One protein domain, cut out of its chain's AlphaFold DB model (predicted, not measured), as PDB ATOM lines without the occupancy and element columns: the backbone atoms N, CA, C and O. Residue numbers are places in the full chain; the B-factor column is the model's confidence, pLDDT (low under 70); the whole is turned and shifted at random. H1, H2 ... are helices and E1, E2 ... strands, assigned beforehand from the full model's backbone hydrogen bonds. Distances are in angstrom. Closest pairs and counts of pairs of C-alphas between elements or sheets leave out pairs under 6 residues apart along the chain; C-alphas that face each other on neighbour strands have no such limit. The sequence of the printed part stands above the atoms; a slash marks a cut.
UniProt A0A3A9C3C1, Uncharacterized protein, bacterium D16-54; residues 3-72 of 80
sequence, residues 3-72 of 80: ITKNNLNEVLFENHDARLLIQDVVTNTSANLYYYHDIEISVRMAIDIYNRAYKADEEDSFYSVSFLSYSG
ATOM      1  N   ILE A   3      68.498  85.877  15.258       94.75
ATOM      2  CA  ILE A   3      67.488  85.210  14.429       94.75
ATOM      3  C   ILE A   3      68.028  85.069  13.007       94.75
ATOM      4  O   ILE A   3      68.545  86.015  12.423       94.75
ATOM      5  N   THR A   4      67.866  83.881  12.440       95.12
ATOM      6  CA  THR A   4      68.148  83.546  11.046       95.12
ATOM      7  C   THR A   4      66.989  82.718  10.501       95.12
ATOM      8  O   THR A   4      66.190  82.174  11.262       95.12
ATOM      9  N   LYS A   5      66.921  82.520   9.181       94.38
ATOM     10  CA  LYS A   5      65.897  81.644   8.580       94.38
ATOM     11  C   LYS A   5      65.919  80.198   9.109       94.38
ATOM     12  O   LYS A   5      64.920  79.496   8.994       94.38
ATOM     13  N   ASN A   6      67.040  79.762   9.692       96.31
ATOM     14  CA  ASN A   6      67.258  78.385  10.135       96.31
ATOM     15  C   ASN A   6      66.843  78.121  11.591       96.31
ATOM     16  O   ASN A   6      66.759  76.959  11.965       96.31
ATOM     17  N   ASN A   7      66.604  79.156  12.405       95.00
ATOM     18  CA  ASN A   7      66.281  79.009  13.834       95.00
ATOM     19  C   ASN A   7      64.956  79.684  14.231       95.00
ATOM     20  O   ASN A   7      64.699  79.928  15.406       95.00
ATOM     21  N   LEU A   8      64.077  79.964  13.263       95.00
ATOM     22  CA  LEU A   8      62.753  80.549  13.524       95.00
ATOM     23  C   LEU A   8      61.856  79.650  14.388       95.00
ATOM     24  O   LEU A   8      60.914  80.128  14.998       95.00
ATOM     25  N   ASN A   9      62.109  78.345  14.432       94.81
ATOM     26  CA  ASN A   9      61.410  77.409  15.316       94.81
ATOM     27  C   ASN A   9      61.762  77.592  16.803       94.81
ATOM     28  O   ASN A   9      61.045  77.077  17.652       94.81
ATOM     29  N   GLU A  10      62.846  78.304  17.118       93.81
ATOM     30  CA  GLU A  10      63.291  78.594  18.488       93.81
ATOM     31  C   GLU A  10      62.763  79.946  19.006       93.81
ATOM     32  O   GLU A  10      63.113  80.384  20.103       93.81
ATOM     33  N   VAL A  11      61.934  80.625  18.209       94.88
ATOM     34  CA  VAL A  11      61.408  81.965  18.478       94.88
ATOM     35  C   VAL A  11      59.904  81.884  18.733       94.88
ATOM     36  O   VAL A  11      59.172  81.236  17.984       94.88
ATOM     37  N   LEU A  12      59.437  82.557  19.786       95.31
ATOM     38  CA  LEU A  12      58.012  82.680  20.095       95.31
ATOM     39  C   LEU A  12      57.379  83.775  19.232       95.31
ATOM     40  O   LEU A  12      57.860  84.909  19.210       95.31
ATOM     41  N   PHE A  13      56.285  83.444  18.552       96.31
ATOM     42  CA  PHE A  13      55.517  84.367  17.718       96.31
ATOM     43  C   PHE A  13      54.053  84.365  18.145       96.31
ATOM     44  O   PHE A  13      53.491  83.294  18.356       96.31
ATOM     45  N   GLU A  14      53.431  85.546  18.162       97.12
ATOM     46  CA  GLU A  14      51.992  85.710  18.430       97.12
ATOM     47  C   GLU A  14      51.142  84.884  17.452       97.12
ATOM     48  O   GLU A  14      50.138  84.282  17.827       97.12
ATOM     49  N   ASN A  15      51.534  84.856  16.174       97.62
ATOM     50  CA  ASN A  15      50.871  84.065  15.142       97.62
ATOM     51  C   ASN A  15      51.779  83.812  13.925       97.62
ATOM     52  O   ASN A  15      52.941  84.226  13.868       97.62
ATOM     53  N   HIS A  16      51.228  83.106  12.935       97.69
ATOM     54  CA  HIS A  16      51.947  82.733  11.721       97.69
ATOM     55  C   HIS A  16      52.391  83.941  10.880       97.69
ATOM     56  O   HIS A  16      53.481  83.904  10.310       97.69
ATOM     57  N   ASP A  17      51.613  85.023  10.852       97.38
ATOM     58  CA  ASP A  17      51.938  86.215  10.062       97.38
ATOM     59  C   ASP A  17      53.176  86.929  10.618       97.38
ATOM     60  O   ASP A  17      54.073  87.303   9.860       97.38
ATOM     61  N   ALA A  18      53.290  87.037  11.947       97.88
ATOM     62  CA  ALA A  18      54.495  87.563  12.595       97.88
ATOM     63  C   ALA A  18      55.742  86.748  12.214       97.88
ATOM     64  O   ALA A  18      56.802  87.313  11.926       97.88
ATOM     65  N   ARG A  19      55.607  85.416  12.155       97.81
ATOM     66  CA  ARG A  19      56.690  84.522  11.728       97.81
ATOM     67  C   ARG A  19      57.080  84.760  10.271       97.81
ATOM     68  O   ARG A  19      58.272  84.807   9.982       97.81
ATOM     69  N   LEU A  20      56.109  84.894   9.364       98.25
ATOM     70  CA  LEU A  20      56.373  85.137   7.942       98.25
ATOM     71  C   LEU A  20      57.098  86.468   7.719       98.25
ATOM     72  O   LEU A  20      58.075  86.500   6.977       98.25
ATOM     73  N   LEU A  21      56.688  87.528   8.416       98.19
ATOM     74  CA  LEU A  21      57.348  88.835   8.348       98.19
ATOM     75  C   LEU A  21      58.813  88.767   8.797       98.19
ATOM     76  O   LEU A  21      59.693  89.276   8.111       98.19
ATOM     77  N   ILE A  22      59.102  88.107   9.923       97.81
ATOM     78  CA  ILE A  22      60.488  87.959  10.394       97.81
ATOM     79  C   ILE A  22      61.298  87.033   9.483       97.81
ATOM     80  O   ILE A  22      62.467  87.320   9.229       97.81
ATOM     81  N   GLN A  23      60.694  85.956   8.968       98.19
ATOM     82  CA  GLN A  23      61.332  85.071   7.991       98.19
ATOM     83  C   GLN A  23      61.759  85.836   6.740       98.19
ATOM     84  O   GLN A  23      62.861  85.613   6.240       98.19
ATOM     85  N   ASP A  24      60.893  86.715   6.247       98.12
ATOM     86  CA  ASP A  24      61.172  87.547   5.089       98.12
ATOM     87  C   ASP A  24      62.359  88.485   5.356       98.12
ATOM     88  O   ASP A  24      63.345  88.445   4.624       98.12
ATOM     89  N   VAL A  25      62.351  89.198   6.489       97.81
ATOM     90  CA  VAL A  25      63.442  90.103   6.893       97.81
ATOM     91  C   VAL A  25      64.800  89.400   6.939       97.81
ATOM     92  O   VAL A  25      65.750  89.877   6.324       97.81
ATOM     93  N   VAL A  26      64.913  88.256   7.626       97.12
ATOM     94  CA  VAL A  26      66.198  87.527   7.747       97.12
ATOM     95  C   VAL A  26      66.637  86.827   6.462       97.12
ATOM     96  O   VAL A  26      67.744  86.291   6.405       97.12
ATOM     97  N   THR A  27      65.756  86.743   5.463       97.38
ATOM     98  CA  THR A  27      66.062  86.120   4.170       97.38
ATOM     99  C   THR A  27      66.460  87.163   3.135       97.38
ATOM    100  O   THR A  27      67.358  86.896   2.340       97.38
ATOM    101  N   ASN A  28      65.800  88.322   3.155       97.31
ATOM    102  CA  ASN A  28      65.828  89.292   2.064       97.31
ATOM    103  C   ASN A  28      66.513  90.617   2.418       97.31
ATOM    104  O   ASN A  28      66.658  91.452   1.537       97.31
ATOM    105  N   THR A  29      66.950  90.816   3.664       96.62
ATOM    106  CA  THR A  29      67.667  92.032   4.083       96.62
ATOM    107  C   THR A  29      68.947  91.688   4.837       96.62
ATOM    108  O   THR A  29      69.101  90.580   5.358       96.62
ATOM    109  N   SER A  30      69.843  92.666   4.973       94.31
ATOM    110  CA  SER A  30      71.070  92.534   5.777       94.31
ATOM    111  C   SER A  30      70.869  92.797   7.284       94.31
ATOM    112  O   SER A  30      71.833  93.021   8.023       94.31
ATOM    113  N   ALA A  31      69.620  92.805   7.765       95.88
ATOM    114  CA  ALA A  31      69.280  93.163   9.138       95.88
ATOM    115  C   ALA A  31      69.741  92.129  10.178       95.88
ATOM    116  O   ALA A  31      69.524  90.925  10.036       95.88
ATOM    117  N   ASN A  32      70.275  92.613  11.304       95.62
ATOM    118  CA  ASN A  32      70.649  91.770  12.441       95.62
ATOM    119  C   ASN A  32      69.613  91.832  13.572       95.62
ATOM    120  O   ASN A  32      69.448  92.854  14.244       95.62
ATOM    121  N   LEU A  33      68.941  90.706  13.816       95.56
ATOM    122  CA  LEU A  33      67.859  90.570  14.791       95.56
ATOM    123  C   LEU A  33      68.321  89.812  16.042       95.56
ATOM    124  O   LEU A  33      68.539  88.606  15.987       95.56
ATOM    125  N   TYR A  34      68.438  90.492  17.184       94.81
ATOM    126  CA  TYR A  34      68.900  89.912  18.452       94.81
ATOM    127  C   TYR A  34      67.734  89.536  19.368       94.81
ATOM    128  O   TYR A  34      67.217  90.362  20.126       94.81
ATOM    129  N   TYR A  35      67.345  88.267  19.312       92.75
ATOM    130  CA  TYR A  35      66.295  87.660  20.122       92.75
ATOM    131  C   TYR A  35      66.768  87.266  21.518       92.75
ATOM    132  O   TYR A  35      67.878  86.753  21.696       92.75
ATOM    133  N   TYR A  36      65.892  87.454  22.496       88.00
ATOM    134  CA  TYR A  36      66.076  86.989  23.863       88.00
ATOM    135  C   TYR A  36      65.006  85.948  24.140       88.00
ATOM    136  O   TYR A  36      63.848  86.162  23.781       88.00
ATOM    137  N   HIS A  37      65.422  84.830  24.739       80.62
ATOM    138  CA  HIS A  37      64.507  83.757  25.106       80.62
ATOM    139  C   HIS A  37      63.333  84.326  25.915       80.62
ATOM    140  O   HIS A  37      63.508  85.263  26.694       80.62
ATOM    141  N   ASP A  38      62.145  83.781  25.654       84.38
ATOM    142  CA  ASP A  38      60.874  84.108  26.312       84.38
ATOM    143  C   ASP A  38      60.211  85.444  25.929       84.38
ATOM    144  O   ASP A  38      59.169  85.791  26.483       84.38
ATOM    145  N   ILE A  39      60.732  86.185  24.941       89.75
ATOM    146  CA  ILE A  39      59.998  87.322  24.359       89.75
ATOM    147  C   ILE A  39      59.114  86.824  23.216       89.75
ATOM    148  O   ILE A  39      59.617  86.317  22.221       89.75
ATOM    149  N   GLU A  40      57.800  86.998  23.300       93.88
ATOM    150  CA  GLU A  40      56.925  86.750  22.151       93.88
ATOM    151  C   GLU A  40      57.011  87.908  21.146       93.88
ATOM    152  O   GLU A  40      56.863  89.077  21.508       93.88
ATOM    153  N   ILE A  41      57.249  87.594  19.872       94.38
ATOM    154  CA  ILE A  41      57.212  88.568  18.782       94.38
ATOM    155  C   ILE A  41      55.764  88.724  18.313       94.38
ATOM    156  O   ILE A  41      55.212  87.846  17.646       94.38
ATOM    157  N   SER A  42      55.170  89.873  18.621       95.88
ATOM    158  CA  SER A  42      53.864  90.272  18.114       95.88
ATOM    159  C   SER A  42      53.927  90.670  16.644       95.88
ATOM    160  O   SER A  42      54.963  91.124  16.145       95.88
ATOM    161  N   VAL A  43      52.792  90.588  15.953       96.56
ATOM    162  CA  VAL A  43      52.660  91.051  14.562       96.56
ATOM    163  C   VAL A  43      53.078  92.510  14.444       96.56
ATOM    164  O   VAL A  43      53.785  92.891  13.515       96.56
ATOM    165  N   ARG A  44      52.698  93.342  15.418       95.19
ATOM    166  CA  ARG A  44      53.049  94.765  15.420       95.19
ATOM    167  C   ARG A  44      54.559  94.989  15.495       95.19
ATOM    168  O   ARG A  44      55.063  95.883  14.817       95.19
ATOM    169  N   MET A  45      55.275  94.196  16.296       94.69
ATOM    170  CA  MET A  45      56.740  94.234  16.334       94.69
ATOM    171  C   MET A  45      57.334  93.780  15.004       94.69
ATOM    172  O   MET A  45      58.217  94.450  14.474       94.69
ATOM    173  N   ALA A  46      56.815  92.690  14.437       96.94
ATOM    174  CA  ALA A  46      57.281  92.168  13.160       96.94
ATOM    175  C   ALA A  46      57.099  93.177  12.010       96.94
ATOM    176  O   ALA A  46      58.023  93.357  11.224       96.94
ATOM    177  N   ILE A  47      55.973  93.901  11.954       97.56
ATOM    178  CA  ILE A  47      55.729  94.968  10.965       97.56
ATOM    179  C   ILE A  47      56.722  96.130  11.132       97.56
ATOM    180  O   ILE A  47      57.269  96.622  10.148       97.56
ATOM    181  N   ASP A  48      56.966  96.588  12.365       96.06
ATOM    182  CA  ASP A  48      57.920  97.678  12.637       96.06
ATOM    183  C   ASP A  48      59.343  97.288  12.211       96.06
ATOM    184  O   ASP A  48      60.044  98.071  11.571       96.06
ATOM    185  N   ILE A  49      59.742  96.049  12.507       96.31
ATOM    186  CA  ILE A  49      61.029  95.486  12.097       96.31
ATOM    187  C   ILE A  49      61.118  95.377  10.576       96.31
ATOM    188  O   ILE A  49      62.114  95.821  10.014       96.31
ATOM    189  N   TYR A  50      60.086  94.835   9.929       97.75
ATOM    190  CA  TYR A  50      60.009  94.695   8.477       97.75
ATOM    191  C   TYR A  50      60.228  96.038   7.782       97.75
ATOM    192  O   TYR A  50      61.168  96.191   7.005       97.75
ATOM    193  N   ASN A  51      59.438  97.051   8.138       96.81
ATOM    194  CA  ASN A  51      59.515  98.364   7.501       96.81
ATOM    195  C   ASN A  51      60.892  99.021   7.678       96.81
ATOM    196  O   ASN A  51      61.409  99.640   6.752       96.81
ATOM    197  N   ARG A  52      61.498  98.899   8.865       96.31
ATOM    198  CA  ARG A  52      62.814  99.495   9.142       96.31
ATOM    199  C   ARG A  52      63.955  98.751   8.461       96.31
ATOM    200  O   ARG A  52      64.882  99.407   8.001       96.31
ATOM    201  N   ALA A  53      63.888  97.422   8.408       97.00
ATOM    202  CA  ALA A  53      64.894  96.602   7.748       97.00
ATOM    203  C   ALA A  53      64.941  96.907   6.250       97.00
ATOM    204  O   ALA A  53      66.008  97.227   5.743       97.00
ATOM    205  N   TYR A  54      63.784  96.910   5.583       96.88
ATOM    206  CA  TYR A  54      63.701  97.238   4.161       96.88
ATOM    207  C   TYR A  54      64.134  98.668   3.867       96.88
ATOM    208  O   TYR A  54      64.919  98.886   2.954       96.88
ATOM    209  N   LYS A  55      63.701  99.639   4.680       96.88
ATOM    210  CA  LYS A  55      64.146 101.025   4.516       96.88
ATOM    211  C   LYS A  55      65.669 101.160   4.628       96.88
ATOM    212  O   LYS A  55      66.274 101.897   3.862       96.88
ATOM    213  N   ALA A  56      66.281 100.482   5.595       94.62
ATOM    214  CA  ALA A  56      67.728 100.531   5.758       94.62
ATOM    215  C   ALA A  56      68.453  99.856   4.587       94.62
ATOM    216  O   ALA A  56      69.433 100.406   4.108       94.62
ATOM    217  N   ASP A  57      67.946  98.722   4.100       93.12
ATOM    218  CA  ASP A  57      68.514  98.008   2.952       93.12
ATOM    219  C   ASP A  57      68.426  98.853   1.661       93.12
ATOM    220  O   ASP A  57      69.413  98.987   0.943       93.12
ATOM    221  N   GLU A  58      67.297  99.539   1.427       93.81
ATOM    222  CA  GLU A  58      67.130 100.509   0.328       93.81
ATOM    223  C   GLU A  58      68.107 101.696   0.415       93.81
ATOM    224  O   GLU A  58      68.549 102.219  -0.608       93.81
ATOM    225  N   GLU A  59      68.442 102.131   1.632       94.88
ATOM    226  CA  GLU A  59      69.365 103.238   1.907       94.88
ATOM    227  C   GLU A  59      70.844 102.789   2.014       94.88
ATOM    228  O   GLU A  59      71.686 103.602   2.394       94.88
ATOM    229  N   ASP A  60      71.170 101.523   1.700       90.56
ATOM    230  CA  ASP A  60      72.493 100.890   1.906       90.56
ATOM    231  C   ASP A  60      73.043 101.121   3.333       90.56
ATOM    232  O   ASP A  60      74.218 101.406   3.580       90.56
ATOM    233  N   SER A  61      72.131 101.065   4.303       91.75
ATOM    234  CA  SER A  61      72.344 101.369   5.710       91.75
ATOM    235  C   SER A  61      72.213 100.119   6.574       91.75
ATOM    236  O   SER A  61      71.488  99.170   6.276       91.75
ATOM    237  N   PHE A  62      72.909 100.114   7.710       90.06
ATOM    238  CA  PHE A  62      72.892  98.986   8.629       90.06
ATOM    239  C   PHE A  62      71.714  99.068   9.606       90.06
ATOM    240  O   PHE A  62      71.602 100.018  10.384       90.06
ATOM    241  N   TYR A  63      70.892  98.017   9.652       94.56
ATOM    242  CA  TYR A  63      69.831  97.873  10.648       94.56
ATOM    243  C   TYR A  63      70.116  96.733  11.626       94.56
ATOM    244  O   TYR A  63      70.394  95.594  11.246       94.56
ATOM    245  N   SER A  64      69.997  97.031  12.920       94.56
ATOM    246  CA  SER A  64      70.007  96.014  13.967       94.56
ATOM    247  C   SER A  64      69.012  96.345  15.064       94.56
ATOM    248  O   SER A  64      68.779  97.514  15.383       94.56
ATOM    249  N   VAL A  65      68.413  95.314  15.653       92.69
ATOM    250  CA  VAL A  65      67.432  95.494  16.722       92.69
ATOM    251  C   VAL A  65      67.527  94.385  17.756       92.69
ATOM    252  O   VAL A  65      67.744  93.216  17.445       92.69
ATOM    253  N   SER A  66      67.365  94.786  19.012       91.00
ATOM    254  CA  SER A  66      67.310  93.914  20.178       91.00
ATOM    255  C   SER A  66      65.876  93.832  20.681       91.00
ATOM    256  O   SER A  66      65.257  94.864  20.955       91.00
ATOM    257  N   PHE A  67      65.350  92.618  20.843       85.62
ATOM    258  CA  PHE A  67      63.974  92.427  21.310       85.62
ATOM    259  C   PHE A  67      63.772  92.858  22.776       85.62
ATOM    260  O   PHE A  67      62.656  93.210  23.156       85.62
ATOM    261  N   LEU A  68      64.843  92.975  23.580       82.62
ATOM    262  CA  LEU A  68      64.769  93.599  24.914       82.62
ATOM    263  C   LEU A  68      64.228  95.033  24.872       82.62
ATOM    264  O   LEU A  68      63.535  95.455  25.798       82.62
ATOM    265  N   SER A  69      64.488  95.775  23.792       76.00
ATOM    266  CA  SER A  69      63.984  97.143  23.622       76.00
ATOM    267  C   SER A  69      62.455  97.213  23.561       76.00
ATOM    268  O   SER A  69      61.885  98.288  23.754       76.00
ATOM    269  N   TYR A  70      61.785  96.089  23.295       71.62
ATOM    270  CA  TYR A  70      60.329  95.975  23.317       71.62
ATOM    271  C   TYR A  70      59.803  95.464  24.664       71.62
ATOM    272  O   TYR A  70      58.728  95.884  25.084       71.62
ATOM    273  N   SER A  71      60.587  94.660  25.391       65.19
ATOM    274  CA  SER A  71      60.254  94.194  26.748       65.19
ATOM    275  C   SER A  71      60.148  95.353  27.757       65.19
ATOM    276  O   SER A  71      59.231  95.383  28.576       65.19
ATOM    277  N   GLY A  72      61.002  96.378  27.643       56.69
ATOM    278  CA  GLY A  72      60.967  97.562  28.519       56.69
ATOM    279  C   GLY A  72      59.860  98.586  28.216       56.69
ATOM    280  O   GLY A  72      59.672  99.534  28.978       56.69
TER     281      GLY A  72
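What this domain is: This is residues 3 to 72 of the 80 residues of an uncharacterized protein of bacterium D16-54 (UniProt A0A3A9C3C1). Two helices, H1 and H2, run side by side the same way, with a tiny sheet of two strands, E1 and E2, along one side of the pair. The unnamed stretch of residues 3 to 15 leads into H1, and H3 ends the printed part. The printed part has 70 residues, with three named helices and two named strands in the order H1 E1 H2 E2 H3; of the 40 residues in named elements helices hold 34 and strands 6, the class being mostly helix, and the parallel sheet has the order E1, E2. The whole is compact, radius of gyration of the C-alphas 11.1 A, spanning 32 by 25 by 19 A.

Where its parts are: H1, residues 16 to 28, begins at C-alpha 16 (51.947, 82.733, 11.721) and is 18.1 A long. E1 is residues 32 to 34, 6.5 A. H2, residues 43 to 58, is 22.4 A. E2 is residues 64 to 66, 7.1 A. H3, residues 68 to 72, 6.6 A, ends at C-alpha 72 (60.967, 97.562, 28.519).

How they stand to each other: H1 and H2 touch at a shallow tilt of 16 degrees, closest at the C-alphas of Ala 18 and Val 43, 4.4 A. E1, H2 and E2 form a strand-helix-strand unit, parallel strands joined through a helix, with a left-handed crossover. N 34 and O 65, 2.8 A, are within hydrogen-bond range. In H1, H2 and H3 every O i to N i+4 pair is within range. H1 and H3 are apart.

The domain as a whole: The C-alphas of Asp 38 and Glu 59, the two farthest apart, are 32.2 A apart. The printed part has no cut and no long link. Residues 71 to 72 have pLDDT under 70.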